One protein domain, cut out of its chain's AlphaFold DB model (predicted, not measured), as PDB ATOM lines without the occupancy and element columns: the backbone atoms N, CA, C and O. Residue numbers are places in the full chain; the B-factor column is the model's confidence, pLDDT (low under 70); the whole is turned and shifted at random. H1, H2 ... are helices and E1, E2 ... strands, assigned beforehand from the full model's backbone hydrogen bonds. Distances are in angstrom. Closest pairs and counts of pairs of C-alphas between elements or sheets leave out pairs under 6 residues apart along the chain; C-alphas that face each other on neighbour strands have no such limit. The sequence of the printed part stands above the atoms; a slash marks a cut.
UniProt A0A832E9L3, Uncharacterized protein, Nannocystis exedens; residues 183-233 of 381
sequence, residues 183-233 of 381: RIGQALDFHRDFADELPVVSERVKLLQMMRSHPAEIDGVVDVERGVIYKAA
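Overview. This is residues 183 to 233 of the 381 residues of an uncharacterized protein of Nannocystis exedens (UniProt A0A832E9L3). What is the picture? A small antiparallel sheet, order E1, E3, E2, has H2 over one face at E2, making two layers, and short H1 follows E1. E1, H1, H2 and E2 form a split strand-helix-strand unit, two same-way strands with E3 between, its crossover right-handed. How large is it? The 51 printed residues are of mixed class, with two named helices and three strands, E1, H1, H2, E2, E3, compact, radius of gyration of the C-alphas 10.4 A, spans 30 by 21 by 17 A.

Arrangement. Which strands pair? E1, residues 187 to 189, is antiparallel to E3, residues 228 to 231, with N 188 and O 229 within hydrogen-bond range at 2.8 A. E2, residues 220 to 223, forms a hairpin with E3, N 221 and O 230 being 2.8 A apart. Where are the helices? H1, residues 190 to 193, only grazes the sheet. H2, residues 201 to 212, is over E2, its closest C-alphas Arg 212 and Val 222 at 5.4 A; every O i to N i+4 pair in H2 is within hydrogen-bond range, and H1 is too short for one.

Along the chain. Where does E1 begin? C-alpha 187 is at (132.714, 185.551, 250.598). How long is H2? It measures 16.5 A.

Size, cuts and confidence. How far does it reach? The farthest C-alphas, Val 200 and Ala 233, are 29.9 A apart. Any cut? The printed part has no cut, no link is long, and no printed residue is under 70 in pLDDT.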
ATOM      1  N   ARG A 183     138.880 182.081 246.373       94.69
ATOM      2  CA  ARG A 183     140.066 182.935 246.494       94.69
ATOM      3  C   ARG A 183     140.020 183.692 247.818       94.69
ATOM      4  O   ARG A 183     138.948 184.019 248.320       94.69
ATOM      5  N   ILE A 184     141.192 184.026 248.357       93.12
ATOM      6  CA  ILE A 184     141.305 184.894 249.539       93.12
ATOM      7  C   ILE A 184     140.514 186.186 249.300       93.12
ATOM      8  O   ILE A 184     140.603 186.784 248.227       93.12
ATOM      9  N   GLY A 185     139.718 186.581 250.293       87.19
ATOM     10  CA  GLY A 185     138.852 187.755 250.220       87.19
ATOM     11  C   GLY A 185     137.452 187.504 249.663       87.19
ATOM     12  O   GLY A 185     136.559 188.313 249.910       87.19
ATOM     13  N   GLN A 186     137.217 186.390 248.961       92.69
ATOM     14  CA  GLN A 186     135.869 186.037 248.512       92.69
ATOM     15  C   GLN A 186     135.000 185.582 249.686       92.69
ATOM     16  O   GLN A 186     135.486 184.985 250.651       92.69
ATOM     17  N   ALA A 187     133.707 185.883 249.589       94.38
ATOM     18  CA  ALA A 187     132.714 185.551 250.598       94.38
ATOM     19  C   ALA A 187     131.900 184.320 250.182       94.38
ATOM     20  O   ALA A 187     131.455 184.223 249.040       94.38
ATOM     21  N   LEU A 188     131.675 183.426 251.139       96.50
ATOM     22  CA  LEU A 188     130.667 182.377 251.093       96.50
ATOM     23  C   LEU A 188     129.363 182.924 251.687       96.50
ATOM     24  O   LEU A 188     129.384 183.423 252.816       96.50
ATOM     25  N   ASP A 189     128.250 182.835 250.958       97.75
ATOM     26  CA  ASP A 189     126.931 183.224 251.471       97.75
ATOM     27  C   ASP A 189     126.341 182.048 252.248       97.75
ATOM     28  O   ASP A 189     125.734 181.136 251.687       97.75
ATOM     29  N   PHE A 190     126.538 182.056 253.566       98.06
ATOM     30  CA  PHE A 190     126.154 180.937 254.417       98.06
ATOM     31  C   PHE A 190     124.638 180.728 254.440       98.06
ATOM     32  O   PHE A 190     124.156 179.600 254.523       98.06
ATOM     33  N   HIS A 191     123.864 181.814 254.389       97.94
ATOM     34  CA  HIS A 191     122.413 181.710 254.440       97.94
ATOM     35  C   HIS A 191     121.831 181.095 253.183       97.94
ATOM     36  O   HIS A 191     120.855 180.357 253.309       97.94
ATOM     37  N   ARG A 192     122.403 181.403 252.019       97.69
ATOM     38  CA  ARG A 192     121.991 180.828 250.743       97.69
ATOM     39  C   ARG A 192     122.506 179.402 250.576       97.69
ATOM     40  O   ARG A 192     121.719 178.517 250.265       97.69
ATOM     41  N   ASP A 193     123.799 179.187 250.805       98.00
ATOM     42  CA  ASP A 193     124.478 177.947 250.417       98.00
ATOM     43  C   ASP A 193     124.177 176.768 251.371       98.00
ATOM     44  O   ASP A 193     124.385 175.623 250.988       98.00
ATOM     45  N   PHE A 194     123.644 177.035 252.575       98.06
ATOM     46  CA  PHE A 194     123.241 176.023 253.573       98.06
ATOM     47  C   PHE A 194     121.746 176.095 253.949       98.06
ATOM     48  O   PHE A 194     121.335 175.620 255.015       98.06
ATOM     49  N   ALA A 195     120.917 176.735 253.115       98.25
ATOM     50  CA  ALA A 195     119.478 176.875 253.362       98.25
ATOM     51  C   ALA A 195     118.732 175.531 253.354       98.25
ATOM     52  O   ALA A 195     117.749 175.368 254.073       98.25
ATOM     53  N   ASP A 196     119.194 174.582 252.546       97.88
ATOM     54  CA  ASP A 196     118.665 173.224 252.426       97.88
ATOM     55  C   ASP A 196     119.043 172.346 253.630       97.88
ATOM     56  O   ASP A 196     118.255 171.511 254.069       97.88
ATOM     57  N   GLU A 197     120.228 172.551 254.208       97.75
ATOM     58  CA  GLU A 197     120.709 171.782 255.363       97.75
ATOM     59  C   GLU A 197     120.118 172.269 256.689       97.75
ATOM     60  O   GLU A 197     119.774 171.463 257.555       97.75
ATOM     61  N   LEU A 198     119.994 173.588 256.845       97.81
ATOM     62  CA  LEU A 198     119.416 174.245 258.015       97.81
ATOM     63  C   LEU A 198     118.341 175.229 257.554       97.81
ATOM     64  O   LEU A 198     118.648 176.406 257.366       97.81
ATOM     65  N   PRO A 199     117.076 174.802 257.401       96.75
ATOM     66  CA  PRO A 199     116.023 175.647 256.836       96.75
ATOM     67  C   PRO A 199     115.661 176.852 257.714       96.75
ATOM     68  O   PRO A 199     115.267 177.906 257.204       96.75
ATOM     69  N   VAL A 200     115.855 176.760 259.032       97.44
ATOM     70  CA  VAL A 200     115.495 177.823 259.979       97.44
ATOM     71  C   VAL A 200     116.607 178.880 260.069       97.44
ATOM     72  O   VAL A 200     117.733 178.598 260.472       97.44
ATOM     73  N   VAL A 201     116.283 180.138 259.742       97.69
ATOM     74  CA  VAL A 201     117.250 181.263 259.735       97.69
ATOM     75  C   VAL A 201     117.916 181.459 261.100       97.69
ATOM     76  O   VAL A 201     119.129 181.639 261.176       97.69
ATOM     77  N   SER A 202     117.145 181.408 262.192       97.88
ATOM     78  CA  SER A 202     117.677 181.602 263.548       97.88
ATOM     79  C   SER A 202     118.688 180.521 263.941       97.88
ATOM     80  O   SER A 202     119.663 180.818 264.630       97.88
ATOM     81  N   GLU A 203     118.511 179.291 263.457       98.00
ATOM     82  CA  GLU A 203     119.466 178.196 263.641       98.00
ATOM     83  C   GLU A 203     120.743 178.413 262.823       98.00
ATOM     84  O   GLU A 203     121.837 178.208 263.350       98.00
ATOM     85  N   ARG A 204     120.633 178.919 261.583       98.38
ATOM     86  CA  ARG A 204     121.803 179.320 260.779       98.38
ATOM     87  C   ARG A 204     122.618 180.412 261.472       98.38
ATOM     88  O   ARG A 204     123.838 180.302 261.555       98.38
ATOM     89  N   VAL A 205     121.958 181.433 262.023       97.81
ATOM     90  CA  VAL A 205     122.622 182.498 262.800       97.81
ATOM     91  C   VAL A 205     123.299 181.926 264.047       97.81
ATOM     92  O   VAL A 205     124.446 182.268 264.331       97.81
ATOM     93  N   LYS A 206     122.633 181.020 264.772       97.38
ATOM     94  CA  LYS A 206     123.215 180.347 265.941       97.38
ATOM     95  C   LYS A 206     124.461 179.538 265.570       97.38
ATOM     96  O   LYS A 206     125.461 179.610 266.280       97.38
ATOM     97  N   LEU A 207     124.435 178.813 264.451       97.19
ATOM     98  CA  LEU A 207     125.598 178.063 263.977       97.19
ATOM     99  C   LEU A 207     126.744 178.994 263.545       97.19
ATOM    100  O   LEU A 207     127.891 178.745 263.906       97.19
ATOM    101  N   LEU A 208     126.454 180.109 262.867       96.94
ATOM    102  CA  LEU A 208     127.454 181.141 262.561       96.94
ATOM    103  C   LEU A 208     128.095 181.718 263.830       96.94
ATOM    104  O   LEU A 208     129.308 181.901 263.877       96.94
ATOM    105  N   GLN A 209     127.310 181.966 264.882       96.19
ATOM    106  CA  GLN A 209     127.840 182.409 266.176       96.19
ATOM    107  C   GLN A 209     128.771 181.363 266.798       96.19
ATOM    108  O   GLN A 209     129.847 181.720 267.275       96.19
ATOM    109  N   MET A 210     128.391 180.082 266.746       94.81
ATOM    110  CA  MET A 210     129.234 178.980 267.219       94.81
ATOM    111  C   MET A 210     130.537 178.872 266.420       94.81
ATOM    112  O   MET A 210     131.598 178.697 267.008       94.81
ATOM    113  N   MET A 211     130.492 179.015 265.096       95.69
ATOM    114  CA  MET A 211     131.697 179.004 264.261       95.69
ATOM    115  C   MET A 211     132.593 180.217 264.544       95.69
ATOM    116  O   MET A 211     133.808 180.079 264.660       95.69
ATOM    117  N   ARG A 212     132.004 181.403 264.748       93.69
ATOM    118  CA  ARG A 212     132.742 182.614 265.135       93.69
ATOM    119  C   ARG A 212     133.460 182.456 266.477       93.69
ATOM    120  O   ARG A 212     134.558 182.983 266.626       93.69
ATOM    121  N   SER A 213     132.871 181.748 267.445       91.44
ATOM    122  CA  SER A 213     133.526 181.479 268.733       91.44
ATOM    123  C   SER A 213     134.631 180.419 268.652       91.44
ATOM    124  O   SER A 213     135.382 180.264 269.611       91.44
ATOM    125  N   HIS A 214     134.760 179.713 267.524       91.75
ATOM    126  CA  HIS A 214     135.766 178.671 267.300       91.75
ATOM    127  C   HIS A 214     136.557 178.917 265.999       91.75
ATOM    128  O   HIS A 214     136.563 178.080 265.097       91.75
ATOM    129  N   PRO A 215     137.286 180.045 265.887       89.56
ATOM    130  CA  PRO A 215     137.963 180.442 264.647       89.56
ATOM    131  C   PRO A 215     139.060 179.464 264.189       89.56
ATOM    132  O   PRO A 215     139.496 179.519 263.049       89.56
ATOM    133  N   ALA A 216     139.520 178.559 265.059       88.50
ATOM    134  CA  ALA A 216     140.489 177.522 264.706       88.50
ATOM    135  C   ALA A 216     139.899 176.389 263.840       88.50
ATOM    136  O   ALA A 216     140.659 175.565 263.329       88.50
ATOM    137  N   GLU A 217     138.573 176.318 263.719       87.94
ATOM    138  CA  GLU A 217     137.858 175.254 263.006       87.94
ATOM    139  C   GLU A 217     137.445 175.664 261.593       87.94
ATOM    140  O   GLU A 217     137.161 174.795 260.777       87.94
ATOM    141  N   ILE A 218     137.428 176.966 261.297       94.31
ATOM    142  CA  ILE A 218     136.995 177.508 260.011       94.31
ATOM    143  C   ILE A 218     138.167 178.212 259.332       94.31
ATOM    144  O   ILE A 218     138.787 179.102 259.913       94.31
ATOM    145  N   ASP A 219     138.439 177.872 258.074       93.50
ATOM    146  CA  ASP A 219     139.490 178.494 257.259       93.50
ATOM    147  C   ASP A 219     139.052 179.857 256.684       93.50
ATOM    148  O   ASP A 219     139.198 180.139 255.487       93.50
ATOM    149  N   GLY A 220     138.466 180.701 257.532       94.19
ATOM    150  CA  GLY A 220     137.864 181.970 257.150       94.19
ATOM    151  C   GLY A 220     137.399 182.818 258.331       94.19
ATOM    152  O   GLY A 220     137.479 182.421 259.491       94.19
ATOM    153  N   VAL A 221     136.910 184.017 258.020       93.81
ATOM    154  CA  VAL A 221     136.379 184.976 258.997       93.81
ATOM    155  C   VAL A 221     134.868 185.023 258.898       93.81
ATOM    156  O   VAL A 221     134.318 185.340 257.845       93.81
ATOM    157  N   VAL A 222     134.205 184.723 260.011       94.50
ATOM    158  CA  VAL A 222     132.747 184.634 260.090       94.50
ATOM    159  C   VAL A 222     132.142 185.998 260.427       94.50
ATOM    160  O   VAL A 222     132.321 186.510 261.534       94.50
ATOM    161  N   ASP A 223     131.371 186.557 259.495       93.00
ATOM    162  CA  ASP A 223     130.523 187.730 259.704       93.00
ATOM    163  C   ASP A 223     129.072 187.276 259.925       93.00
ATOM    164  O   ASP A 223     128.308 187.012 258.994       93.00
ATOM    165  N   VAL A 224     128.702 187.167 261.203       93.94
ATOM    166  CA  VAL A 224     127.377 186.704 261.642       93.94
ATOM    167  C   VAL A 224     126.267 187.672 261.225       93.94
ATOM    168  O   VAL A 224     125.158 187.228 260.950       93.94
ATOM    169  N   GLU A 225     126.539 188.979 261.200       89.88
ATOM    170  CA  GLU A 225     125.518 190.002 260.930       89.88
ATOM    171  C   GLU A 225     125.083 189.966 259.467       89.88
ATOM    172  O   GLU A 225     123.902 190.120 259.162       89.88
ATOM    173  N   ARG A 226     126.045 189.728 258.573       88.44
ATOM    174  CA  ARG A 226     125.797 189.598 257.134       88.44
ATOM    175  C   ARG A 226     125.492 188.169 256.696       88.44
ATOM    176  O   ARG A 226     125.050 187.978 255.571       88.44
ATOM    177  N   GLY A 227     125.739 187.180 257.553       95.12
ATOM    178  CA  GLY A 227     125.566 185.774 257.205       95.12
ATOM    179  C   GLY A 227     126.587 185.274 256.186       95.12
ATOM    180  O   GLY A 227     126.262 184.416 255.370       95.12
ATOM    181  N   VAL A 228     127.806 185.822 256.206       96.12
ATOM    182  CA  VAL A 228     128.858 185.482 255.239       96.12
ATOM    183  C   VAL A 228     130.135 185.019 255.925       96.12
ATOM    184  O   VAL A 228     130.435 185.409 257.055       96.12
ATOM    185  N   ILE A 229     130.912 184.193 255.229       95.88
ATOM    186  CA  ILE A 229     132.223 183.734 255.695       95.88
ATOM    187  C   ILE A 229     133.265 184.094 254.641       95.88
ATOM    188  O   ILE A 229     133.209 183.613 253.512       95.88
ATOM    189  N   TYR A 230     134.210 184.961 254.994       95.56
ATOM    190  CA  TYR A 230     135.268 185.399 254.086       95.56
ATOM    191  C   TYR A 230     136.440 184.424 254.116       95.56
ATOM    192  O   TYR A 230     136.958 184.114 255.190       95.56
ATOM    193  N   LYS A 231     136.916 183.985 252.947       95.25
ATOM    194  CA  LYS A 231     138.130 183.168 252.858       95.25
ATOM    195  C   LYS A 231     139.339 183.965 253.341       95.25
ATOM    196  O   LYS A 231     139.653 185.024 252.795       95.25
ATOM    197  N   ALA A 232     140.057 183.415 254.315       94.25
ATOM    198  CA  ALA A 232     141.299 183.974 254.834       94.25
ATOM    199  C   ALA A 232     142.338 182.866 255.037       94.25
ATOM    200  O   ALA A 232     141.995 181.734 255.374       94.25
ATOM    201  N   ALA A 233     143.621 183.175 254.845       91.81
ATOM    202  CA  ALA A 233     144.670 182.236 255.216       91.81
ATOM    203  C   ALA A 233     144.821 182.174 256.742       91.81
ATOM    204  O   ALA A 233     144.941 183.202 257.412       91.81
TER     205      ALA A 233